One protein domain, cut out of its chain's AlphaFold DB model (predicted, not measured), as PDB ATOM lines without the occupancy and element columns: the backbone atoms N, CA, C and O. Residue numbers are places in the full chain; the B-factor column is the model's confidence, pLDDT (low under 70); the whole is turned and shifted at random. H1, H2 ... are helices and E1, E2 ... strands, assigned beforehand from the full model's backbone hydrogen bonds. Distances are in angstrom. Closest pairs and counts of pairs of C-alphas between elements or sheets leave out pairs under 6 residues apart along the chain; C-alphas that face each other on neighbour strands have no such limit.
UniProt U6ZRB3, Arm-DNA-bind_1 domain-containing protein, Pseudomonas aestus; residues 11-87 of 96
ATOM      1  N   LYS A  11      79.348  -0.526 161.126       84.75
ATOM      2  CA  LYS A  11      78.416   0.576 160.836       84.75
ATOM      3  C   LYS A  11      77.458   0.836 162.001       84.75
ATOM      4  O   LYS A  11      77.150   1.986 162.275       84.75
ATOM      5  N   SER A  12      77.035  -0.222 162.695       88.19
ATOM      6  CA  SER A  12      76.137  -0.154 163.856       88.19
ATOM      7  C   SER A  12      76.861  -0.058 165.202       88.19
ATOM      8  O   SER A  12      76.210  -0.065 166.244       88.19
ATOM      9  N   LEU A  13      78.198  -0.007 165.204       93.44
ATOM     10  CA  LEU A  13      78.980   0.100 166.433       93.44
ATOM     11  C   LEU A  13      79.234   1.572 166.774       93.44
ATOM     12  O   LEU A  13      79.466   2.373 165.861       93.44
ATOM     13  N   PRO A  14      79.257   1.941 168.065       93.44
ATOM     14  CA  PRO A  14      79.652   3.277 168.489       93.44
ATOM     15  C   PRO A  14      81.057   3.641 167.987       93.44
ATOM     16  O   PRO A  14      81.824   2.805 167.486       93.44
ATOM     17  N   GLN A  15      81.399   4.924 168.092       91.06
ATOM     18  CA  GLN A  15      82.751   5.394 167.808       91.06
ATOM     19  C   GLN A  15      83.767   4.617 168.657       91.06
ATOM     20  O   GLN A  15      83.443   4.130 169.738       91.06
ATOM     21  N   ASN A  16      84.984   4.452 168.140       93.81
ATOM     22  CA  ASN A  16      86.084   3.744 168.802       93.81
ATOM     23  C   ASN A  16      85.870   2.239 169.057       93.81
ATOM     24  O   ASN A  16      86.844   1.558 169.364       93.81
ATOM     25  N   LEU A  17      84.678   1.678 168.837       96.38
ATOM     26  CA  LEU A  17      84.432   0.238 168.905       96.38
ATOM     27  C   LEU A  17      84.543  -0.421 167.524       96.38
ATOM     28  O   LEU A  17      83.998   0.070 166.528       96.38
ATOM     29  N   TYR A  18      85.236  -1.557 167.477       95.19
ATOM     30  CA  TYR A  18      85.466  -2.331 166.262       95.19
ATOM     31  C   TYR A  18      85.258  -3.819 166.518       95.19
ATOM     32  O   TYR A  18      85.703  -4.345 167.537       95.19
ATOM     33  N   PHE A  19      84.645  -4.509 165.561       95.62
ATOM     34  CA  PHE A  19      84.567  -5.963 165.548       95.62
ATOM     35  C   PHE A  19      85.803  -6.560 164.861       95.62
ATOM     36  O   PHE A  19      86.162  -6.173 163.743       95.62
ATOM     37  N   ASP A  20      86.467  -7.497 165.534       94.19
ATOM     38  CA  ASP A  20      87.535  -8.315 164.974       94.19
ATOM     39  C   ASP A  20      86.962  -9.654 164.502       94.19
ATOM     40  O   ASP A  20      86.854 -10.617 165.262       94.19
ATOM     41  N   ALA A  21      86.619  -9.718 163.213       90.31
ATOM     42  CA  ALA A  21      86.049 -10.913 162.598       90.31
ATOM     43  C   ALA A  21      86.970 -12.144 162.669       90.31
ATOM     44  O   ALA A  21      86.473 -13.261 162.607       90.31
ATOM     45  N   ARG A  22      88.293 -11.967 162.826       91.38
ATOM     46  CA  ARG A  22      89.226 -13.101 162.955       91.38
ATOM     47  C   ARG A  22      89.119 -13.775 164.319       91.38
ATOM     48  O   ARG A  22      89.377 -14.965 164.427       91.38
ATOM     49  N   ARG A  23      88.795 -13.000 165.356       91.00
ATOM     50  CA  ARG A  23      88.723 -13.466 166.750       91.00
ATOM     51  C   ARG A  23      87.291 -13.605 167.262       91.00
ATOM     52  O   ARG A  23      87.104 -14.124 168.353       91.00
ATOM     53  N   GLY A  24      86.298 -13.116 166.516       93.81
ATOM     54  CA  GLY A  24      84.902 -13.086 166.955       93.81
ATOM     55  C   GLY A  24      84.672 -12.170 168.162       93.81
ATOM     56  O   GLY A  24      83.732 -12.382 168.923       93.81
ATOM     57  N   THR A  25      85.538 -11.174 168.370       96.19
ATOM     58  CA  THR A  25      85.505 -10.299 169.549       96.19
ATOM     59  C   THR A  25      85.479  -8.826 169.178       96.19
ATOM     60  O   THR A  25      85.928  -8.400 168.114       96.19
ATOM     61  N   TYR A  26      84.943  -8.025 170.085       97.06
ATOM     62  CA  TYR A  26      84.968  -6.578 170.038       97.06
ATOM     63  C   TYR A  26      86.254  -6.051 170.667       97.06
ATOM     64  O   TYR A  26      86.783  -6.606 171.633       97.06
ATOM     65  N   ARG A  27      86.754  -4.949 170.116       96.69
ATOM     66  CA  ARG A  27      87.910  -4.221 170.633       96.69
ATOM     67  C   ARG A  27      87.694  -2.720 170.546       96.69
ATOM     68  O   ARG A  27      87.169  -2.211 169.553       96.69
ATOM     69  N   TYR A  28      88.138  -2.021 171.575       97.00
ATOM     70  CA  TYR A  28      88.063  -0.576 171.684       97.00
ATOM     71  C   TYR A  28      89.394   0.059 171.289       97.00
ATOM     72  O   TYR A  28      90.443  -0.364 171.766       97.00
ATOM     73  N   ARG A  29      89.367   1.066 170.415       95.62
ATOM     74  CA  ARG A  29      90.535   1.864 170.037       95.62
ATOM     75  C   ARG A  29      90.578   3.113 170.904       95.62
ATOM     76  O   ARG A  29      89.755   4.006 170.723       95.62
ATOM     77  N   ARG A  30      91.554   3.205 171.799       93.94
ATOM     78  CA  ARG A  30      91.711   4.373 172.663       93.94
ATOM     79  C   ARG A  30      92.052   5.628 171.836       93.94
ATOM     80  O   ARG A  30      92.984   5.562 171.035       93.94
ATOM     81  N   PRO A  31      91.344   6.762 172.012       89.69
ATOM     82  CA  PRO A  31      91.602   7.976 171.232       89.69
ATOM     83  C   PRO A  31      92.970   8.617 171.481       89.69
ATOM     84  O   PRO A  31      93.521   9.211 170.563       89.69
ATOM     85  N   THR A  32      93.519   8.484 172.694       88.44
ATOM     86  CA  THR A  32      94.751   9.178 173.104       88.44
ATOM     87  C   THR A  32      96.008   8.645 172.421       88.44
ATOM     88  O   THR A  32      96.872   9.425 172.044       88.44
ATOM     89  N   ASP A  33      96.113   7.327 172.235       91.44
ATOM     90  CA  ASP A  33      97.310   6.679 171.677       91.44
ATOM     91  C   ASP A  33      97.012   5.655 170.570       91.44
ATOM     92  O   ASP A  33      97.916   5.015 170.036       91.44
ATOM     93  N   GLY A  34      95.740   5.465 170.218       91.69
ATOM     94  CA  GLY A  34      95.319   4.559 169.155       91.69
ATOM     95  C   GLY A  34      95.448   3.068 169.480       91.69
ATOM     96  O   GLY A  34      95.187   2.259 168.583       91.69
ATOM     97  N   LYS A  35      95.817   2.683 170.711       95.19
ATOM     98  CA  LYS A  35      95.949   1.271 171.108       95.19
ATOM     99  C   LYS A  35      94.592   0.575 171.182       95.19
ATOM    100  O   LYS A  35      93.574   1.189 171.506       95.19
ATOM    101  N   PHE A  36      94.589  -0.725 170.891       95.88
ATOM    102  CA  PHE A  36      93.394  -1.565 170.949       95.88
ATOM    103  C   PHE A  36      93.308  -2.338 172.265       95.88
ATOM    104  O   PHE A  36      94.273  -2.978 172.670       95.88
ATOM    105  N   PHE A  37      92.122  -2.335 172.870       96.50
ATOM    106  CA  PHE A  37      91.794  -3.059 174.095       96.50
ATOM    107  C   PHE A  37      90.682  -4.078 173.823       96.50
ATOM    108  O   PHE A  37      89.694  -3.721 173.179       96.50
ATOM    109  N   PRO A  38      90.815  -5.339 174.265       96.12
ATOM    110  CA  PRO A  38      89.794  -6.358 174.044       96.12
ATOM    111  C   PRO A  38      88.571  -6.126 174.941       96.12
ATOM    112  O   PRO A  38      88.720  -5.873 176.132       96.12
ATOM    113  N   PHE A  39      87.368  -6.239 174.374       95.81
ATOM    114  CA  PHE A  39      86.078  -6.115 175.075       95.81
ATOM    115  C   PHE A  39      85.313  -7.447 175.181       95.81
ATOM    116  O   PHE A  39      84.295  -7.523 175.860       95.81
ATOM    117  N   GLY A  40      85.798  -8.508 174.528       94.81
ATOM    118  CA  GLY A  40      85.144  -9.822 174.513       94.81
ATOM    119  C   GLY A  40      84.136  -9.979 173.372       94.81
ATOM    120  O   GLY A  40      84.127  -9.191 172.433       94.81
ATOM    121  N   SER A  41      83.332 -11.041 173.400       95.69
ATOM    122  CA  SER A  41      82.411 -11.420 172.313       95.69
ATOM    123  C   SER A  41      80.972 -10.923 172.500       95.69
ATOM    124  O   SER A  41      80.202 -10.919 171.542       95.69
ATOM    125  N   ASP A  42      80.600 -10.477 173.702       96.50
ATOM    126  CA  ASP A  42      79.257  -9.965 173.980       96.50
ATOM    127  C   ASP A  42      79.074  -8.570 173.367       96.50
ATOM    128  O   ASP A  42      79.689  -7.586 173.784       96.50
ATOM    129  N   ARG A  43      78.206  -8.494 172.354       94.00
ATOM    130  CA  ARG A  43      77.946  -7.267 171.598       94.00
ATOM    131  C   ARG A  43      77.355  -6.163 172.461       94.00
ATOM    132  O   ARG A  43      77.747  -5.011 172.296       94.00
ATOM    133  N   LEU A  44      76.387  -6.488 173.314       96.12
ATOM    134  CA  LEU A  44      75.658  -5.479 174.080       96.12
ATOM    135  C   LEU A  44      76.573  -4.882 175.144       96.12
ATOM    136  O   LEU A  44      76.750  -3.665 175.179       96.12
ATOM    137  N   LYS A  45      77.281  -5.739 175.890       96.88
ATOM    138  CA  LYS A  45      78.271  -5.291 176.881       96.88
ATOM    139  C   LYS A  45      79.383  -4.455 176.252       96.88
ATOM    140  O   LYS A  45      79.760  -3.424 176.801       96.88
ATOM    141  N   ALA A  46      79.881  -4.856 175.080       96.62
ATOM    142  CA  ALA A  46      80.914  -4.100 174.377       96.62
ATOM    143  C   ALA A  46      80.426  -2.715 173.917       96.62
ATOM    144  O   ALA A  46      81.181  -1.743 173.973       96.62
ATOM    145  N   ILE A  47      79.173  -2.613 173.463       96.50
ATOM    146  CA  ILE A  47      78.563  -1.339 173.066       96.50
ATOM    147  C   ILE A  47      78.412  -0.412 174.273       96.50
ATOM    148  O   ILE A  47      78.787   0.757 174.172       96.50
ATOM    149  N   ASP A  48      77.901  -0.915 175.394       96.75
ATOM    150  CA  ASP A  48      77.662  -0.095 176.583       96.75
ATOM    151  C   ASP A  48      78.972   0.405 177.199       96.75
ATOM    152  O   ASP A  48      79.121   1.607 177.431       96.75
ATOM    153  N   ALA A  49      79.975  -0.469 177.325       96.06
ATOM    154  CA  ALA A  49      81.312  -0.075 177.767       96.06
ATOM    155  C   ALA A  49      81.949   0.971 176.830       96.06
ATOM    156  O   ALA A  49      82.584   1.925 177.281       96.06
ATOM    157  N   ALA A  50      81.761   0.839 175.512       95.88
ATOM    158  CA  ALA A  50      82.321   1.785 174.549       95.88
ATOM    159  C   ALA A  50      81.653   3.159 174.631       95.88
ATOM    160  O   ALA A  50      82.337   4.172 174.491       95.88
ATOM    161  N   LYS A  51      80.333   3.211 174.861       94.06
ATOM    162  CA  LYS A  51      79.614   4.471 175.089       94.06
ATOM    163  C   LYS A  51      80.147   5.179 176.330       94.06
ATOM    164  O   LYS A  51      80.465   6.358 176.234       94.06
ATOM    165  N   GLN A  52      80.304   4.458 177.441       93.19
ATOM    166  CA  GLN A  52      80.859   5.014 178.677       93.19
ATOM    167  C   GLN A  52      82.257   5.600 178.445       93.19
ATOM    168  O   GLN A  52      82.472   6.776 178.715       93.19
ATOM    169  N   LEU A  53      83.179   4.837 177.844       92.62
ATOM    170  CA  LEU A  53      84.524   5.350 177.558       92.62
ATOM    171  C   LEU A  53      84.518   6.545 176.604       92.62
ATOM    172  O   LEU A  53      85.287   7.480 176.794       92.62
ATOM    173  N   ASN A  54      83.669   6.538 175.577       91.31
ATOM    174  CA  ASN A  54      83.572   7.680 174.675       91.31
ATOM    175  C   ASN A  54      83.109   8.940 175.409       91.31
ATOM    176  O   ASN A  54      83.661  10.000 175.143       91.31
ATOM    177  N   LEU A  55      82.157   8.825 176.340       87.44
ATOM    178  CA  LEU A  55      81.733   9.952 177.171       87.44
ATOM    179  C   LEU A  55      82.882  10.450 178.050       87.44
ATOM    180  O   LEU A  55      83.140  11.649 178.059       87.44
ATOM    181  N   GLU A  56      83.620   9.551 178.706       86.56
ATOM    182  CA  GLU A  56      84.797   9.911 179.512       86.56
ATOM    183  C   GLU A  56      85.854  10.666 178.692       86.56
ATOM    184  O   GLU A  56      86.340  11.711 179.115       86.56
ATOM    185  N   PHE A  57      86.166  10.195 177.481       82.38
ATOM    186  CA  PHE A  57      87.123  10.871 176.598       82.38
ATOM    187  C   PHE A  57      86.576  12.167 175.973       82.38
ATOM    188  O   PHE A  57      87.367  13.006 175.548       82.38
ATOM    189  N   MET A  58      85.252  12.356 175.918       75.38
ATOM    190  CA  MET A  58      84.608  13.585 175.430       75.38
ATOM    191  C   MET A  58      84.445  14.668 176.504       75.38
ATOM    192  O   MET A  58      84.066  15.785 176.155       75.38
ATOM    193  N   ARG A  59      84.781  14.402 177.777       64.31
ATOM    194  CA  ARG A  59      84.702  15.384 178.879       64.31
ATOM    195  C   ARG A  59      85.540  16.662 178.673       64.31
ATOM    196  O   ARG A  59      85.398  17.595 179.446       64.31
ATOM    197  N   GLY A  60      86.384  16.733 177.636       55.94
ATOM    198  CA  GLY A  60      87.089  17.960 177.227       55.94
ATOM    199  C   GLY A  60      86.286  18.905 176.317       55.94
ATOM    200  O   GLY A  60      86.681  20.047 176.120       55.94
ATOM    201  N   THR A  61      85.164  18.448 175.761       57.59
ATOM    202  CA  THR A  61      84.198  19.278 175.025       57.59
ATOM    203  C   THR A  61      82.971  19.452 175.905       57.59
ATOM    204  O   THR A  61      82.059  18.627 175.863       57.59
ATOM    205  N   ASP A  62      82.975  20.491 176.736       62.94
ATOM    206  CA  ASP A  62      81.961  20.739 177.768       62.94
ATOM    207  C   ASP A  62      80.612  21.240 177.208       62.94
ATOM    208  O   ASP A  62      80.043  22.242 177.628       62.94
ATOM    209  N   LEU A  63      80.074  20.540 176.208       64.44
ATOM    210  CA  LEU A  63      78.733  20.804 175.687       64.44
ATOM    211  C   LEU A  63      77.658  20.404 176.706       64.44
ATOM    212  O   LEU A  63      76.570  20.970 176.713       64.44
ATOM    213  N   VAL A  64      77.963  19.433 177.573       63.38
ATOM    214  CA  VAL A  64      77.063  18.999 178.648       63.38
ATOM    215  C   VAL A  64      77.023  20.040 179.768       63.38
ATOM    216  O   VAL A  64      75.927  20.406 180.180       63.38
ATOM    217  N   GLY A  65      78.162  20.574 180.224       63.44
ATOM    218  CA  GLY A  65      78.202  21.676 181.190       63.44
ATOM    219  C   GLY A  65      77.557  22.947 180.649       63.44
ATOM    220  O   GLY A  65      76.789  23.577 181.375       63.44
ATOM    221  N   ALA A  66      77.721  23.242 179.353       64.94
ATOM    222  CA  ALA A  66      77.004  24.333 178.690       64.94
ATOM    223  C   ALA A  66      75.470  24.183 178.768       64.94
ATOM    224  O   ALA A  66      74.774  25.157 179.043       64.94
ATOM    225  N   VAL A  67      74.925  22.976 178.568       64.75
ATOM    226  CA  VAL A  67      73.472  22.712 178.674       64.75
ATOM    227  C   VAL A  67      72.994  22.696 180.128       64.75
ATOM    228  O   VAL A  67      71.892  23.149 180.418       64.75
ATOM    229  N   MET A  68      73.823  22.204 181.049       69.19
ATOM    230  CA  MET A  68      73.518  22.181 182.484       69.19
ATOM    231  C   MET A  68      73.645  23.562 183.148       69.19
ATOM    232  O   MET A  68      73.363  23.680 184.336       69.19
ATOM    233  N   GLY A  69      74.082  24.593 182.414       62.97
ATOM    234  CA  GLY A  69      74.342  25.930 182.956       62.97
ATOM    235  C   GLY A  69      75.556  25.992 183.888       62.97
ATOM    236  O   GLY A  69      75.813  27.028 184.497       62.97
ATOM    237  N   ASN A  70      76.326  24.906 183.980       59.69
ATOM    238  CA  ASN A  70      77.553  24.830 184.755       59.69
ATOM    239  C   ASN A  70      78.692  25.386 183.903       59.69
ATOM    240  O   ASN A  70      79.555  24.644 183.436       59.69
ATOM    241  N   VAL A  71      78.685  26.700 183.676       60.22
ATOM    242  CA  VAL A  71      79.897  27.385 183.234       60.22
ATOM    243  C   VAL A  71      80.860  27.265 184.403       60.22
ATOM    244  O   VAL A  71      80.731  27.972 185.397       60.22
ATOM    245  N   SER A  72      81.765  26.292 184.327       61.62
ATOM    246  CA  SER A  72      82.864  26.198 185.281       61.62
ATOM    247  C   SER A  72      83.571  27.552 185.244       61.62
ATOM    248  O   SER A  72      84.071  27.930 184.181       61.62
ATOM    249  N   GLU A  73      83.544  28.317 186.341       67.44
ATOM    250  CA  GLU A  73      84.266  29.588 186.389       67.44
ATOM    251  C   GLU A  73      85.721  29.308 186.018       67.44
ATOM    252  O   GLU A  73      86.381  28.428 186.580       67.44
ATOM    253  N   SER A  74      86.196  29.996 184.985       76.12
ATOM    254  CA  SER A  74      87.567  29.834 184.547       76.12
ATOM    255  C   SER A  74      88.494  30.371 185.630       76.12
ATOM    256  O   SER A  74      88.176  31.331 186.330       76.12
ATOM    257  N   PHE A  75      89.684  29.784 185.741       78.19
ATOM    258  CA  PHE A  75      90.703  30.296 186.656       78.19
ATOM    259  C   PHE A  75      91.016  31.781 186.396       78.19
ATOM    260  O   PHE A  75      91.268  32.529 187.329       78.19
ATOM    261  N   THR A  76      90.928  32.230 185.140       82.12
ATOM    262  CA  THR A  76      91.035  33.649 184.778       82.12
ATOM    263  C   THR A  76      89.903  34.490 185.365       82.12
ATOM    264  O   THR A  76      90.185  35.529 185.943       82.12
ATOM    265  N   GLY A  77      88.649  34.023 185.311       83.50
ATOM    266  CA  GLY A  77      87.529  34.729 185.945       83.50
ATOM    267  C   GLY A  77      87.687  34.822 187.464       83.50
ATOM    268  O   GLY A  77      87.399  35.858 188.057       83.50
ATOM    269  N   PHE A  78      88.239  33.779 188.089       85.19
ATOM    270  CA  PHE A  78      88.620  33.839 189.498       85.19
ATOM    271  C   PHE A  78      89.704  34.896 189.766       85.19
ATOM    272  O   PHE A  78      89.585  35.639 190.739       85.19
ATOM    273  N   LEU A  79      90.744  34.989 188.926       89.50
ATOM    274  CA  LEU A  79      91.787  36.014 189.073       89.50
ATOM    275  C   LEU A  79      91.213  37.430 188.949       89.50
ATOM    276  O   LEU A  79      91.562  38.271 189.772       89.50
ATOM    277  N   ASP A  80      90.292  37.663 188.011       88.88
ATOM    278  CA  ASP A  80      89.630  38.964 187.838       88.88
ATOM    279  C   ASP A  80      88.850  39.372 189.102       88.88
ATOM    280  O   ASP A  80      88.950  40.508 189.575       88.88
ATOM    281  N   ILE A  81      88.094  38.437 189.692       86.56
ATOM    282  CA  ILE A  81      87.358  38.662 190.950       86.56
ATOM    283  C   ILE A  81      88.335  38.918 192.100       86.56
ATOM    284  O   ILE A  81      88.141  39.828 192.906       86.56
ATOM    285  N   TYR A  82      89.403  38.129 192.181       86.75
ATOM    286  CA  TYR A  82      90.391  38.243 193.243       86.75
ATOM    287  C   TYR A  82      91.158  39.575 193.174       86.75
ATOM    288  O   TYR A  82      91.371  40.212 194.208       86.75
ATOM    289  N   GLU A  83      91.520  40.035 191.974       86.19
ATOM    290  CA  GLU A  83      92.152  41.338 191.746       86.19
ATOM    291  C   GLU A  83      91.224  42.505 192.074       86.19
ATOM    292  O   GLU A  83      91.660  43.473 192.694       86.19
ATOM    293  N   ARG A  84      89.939  42.407 191.720       85.75
ATOM    294  CA  ARG A  84      88.975  43.481 191.967       85.75
ATOM    295  C   ARG A  84      88.547  43.580 193.428       85.75
ATOM    296  O   ARG A  84      88.450  44.682 193.956       85.75
ATOM    297  N   ASP A  85      88.258  42.451 194.068       86.31
ATOM    298  CA  ASP A  85      87.505  42.448 195.328       86.31
ATOM    299  C   ASP A  85      88.371  42.088 196.541       86.31
ATOM    300  O   ASP A  85      88.061  42.483 197.666       86.31
ATOM    301  N   VAL A  86      89.463  41.343 196.340       83.50
ATOM    302  CA  VAL A  86      90.267  40.786 197.442       83.50
ATOM    303  C   VAL A  86      91.618  41.481 197.586       83.50
ATOM    304  O   VAL A  86      92.095  41.669 198.706       83.50
ATOM    305  N   LEU A  87      92.243  41.864 196.474       82.06
ATOM    306  CA  LEU A  87      93.545  42.534 196.434       82.06
ATOM    307  C   LEU A  87      93.539  43.983 196.960       82.06
ATOM    308  O   LEU A  87      94.437  44.296 197.738       82.06
TER     309      LEU A  87
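Overview. This is residues 11 to 87 of the 96 residues of the protein "Arm-DNA-bind_1 domain-containing protein" of Pseudomonas aestus (UniProt U6ZRB3). A small sheet of three strands, with the helix H1 running along its strands over one face, makes a head at one end. From the end of H1 a thin arm leads away through the short helix H2 to the helix H3 at the far end. Most of this arm stands free: residues 63 to 69, 73 to 78 and 80 to 86. The printed part has 77 residues, with three named strands and then three named helices in the order E1 E2 E3 H1 H2 H3; the sheet's order is E1 - E2 - E3, antiparallel throughout, and the class is mixed, helices and strands. The whole is extended, with a radius of gyration of the C-alphas of 19.5 A, and its outline is a rod spanning 65 by 25 by 17 A.

Along the chain. Begin at Lys 11 and go on to C-alpha 17 at (84.432, 0.238, 168.905), where E1 begins; it covers residues 17 to 20, 9.9 A long. E2 follows in residues 25 to 29, 13.2 A, and E3 in residues 36 to 40, 12.2 A. Find C-alpha 43 at (77.946, -7.267, 171.598); from there H1 runs 22.2 A to residue 58. H2 is residues 63 to 67, 6.3 A. H3 takes residues 75 to 86, 15.1 A, and ends with C-alpha 86 at (90.267, 40.786, 197.442).

Arrangement. Look first at the sheet, a meander, each strand the antiparallel neighbour of the one before. E1 and E2 form a hairpin at 138 degrees, with N 18 and O 27 2.9 A apart, within hydrogen-bond range. E2 and E3 form another at 148 degrees, with N 28 and O 37 at 2.8 A. H1 is on one face of this sheet, which gives two layers, a helix on a sheet. Its height over the sheet is 9.1 A, and it runs along the strands, at 4 degrees to E2 on the local plane. The closest C-alphas of H1 and E2 are those of Ala 46 and Tyr 26, 6.4 A apart. H2 and H3 are not on the sheet. H1 and H2 are apart, and so are H2 and H3. In H1, H2 and H3 every O i to N i+4 pair is within hydrogen-bond range.

Size, cuts and confidence. The two C-alphas farthest apart, those of Arg 22 and Leu 87, are 65.1 A from each other. The printed part has no cut and no long link. The mean pLDDT of the printed part is 85.6; look to residues 59 to 73 for the model's low confidence, under 70.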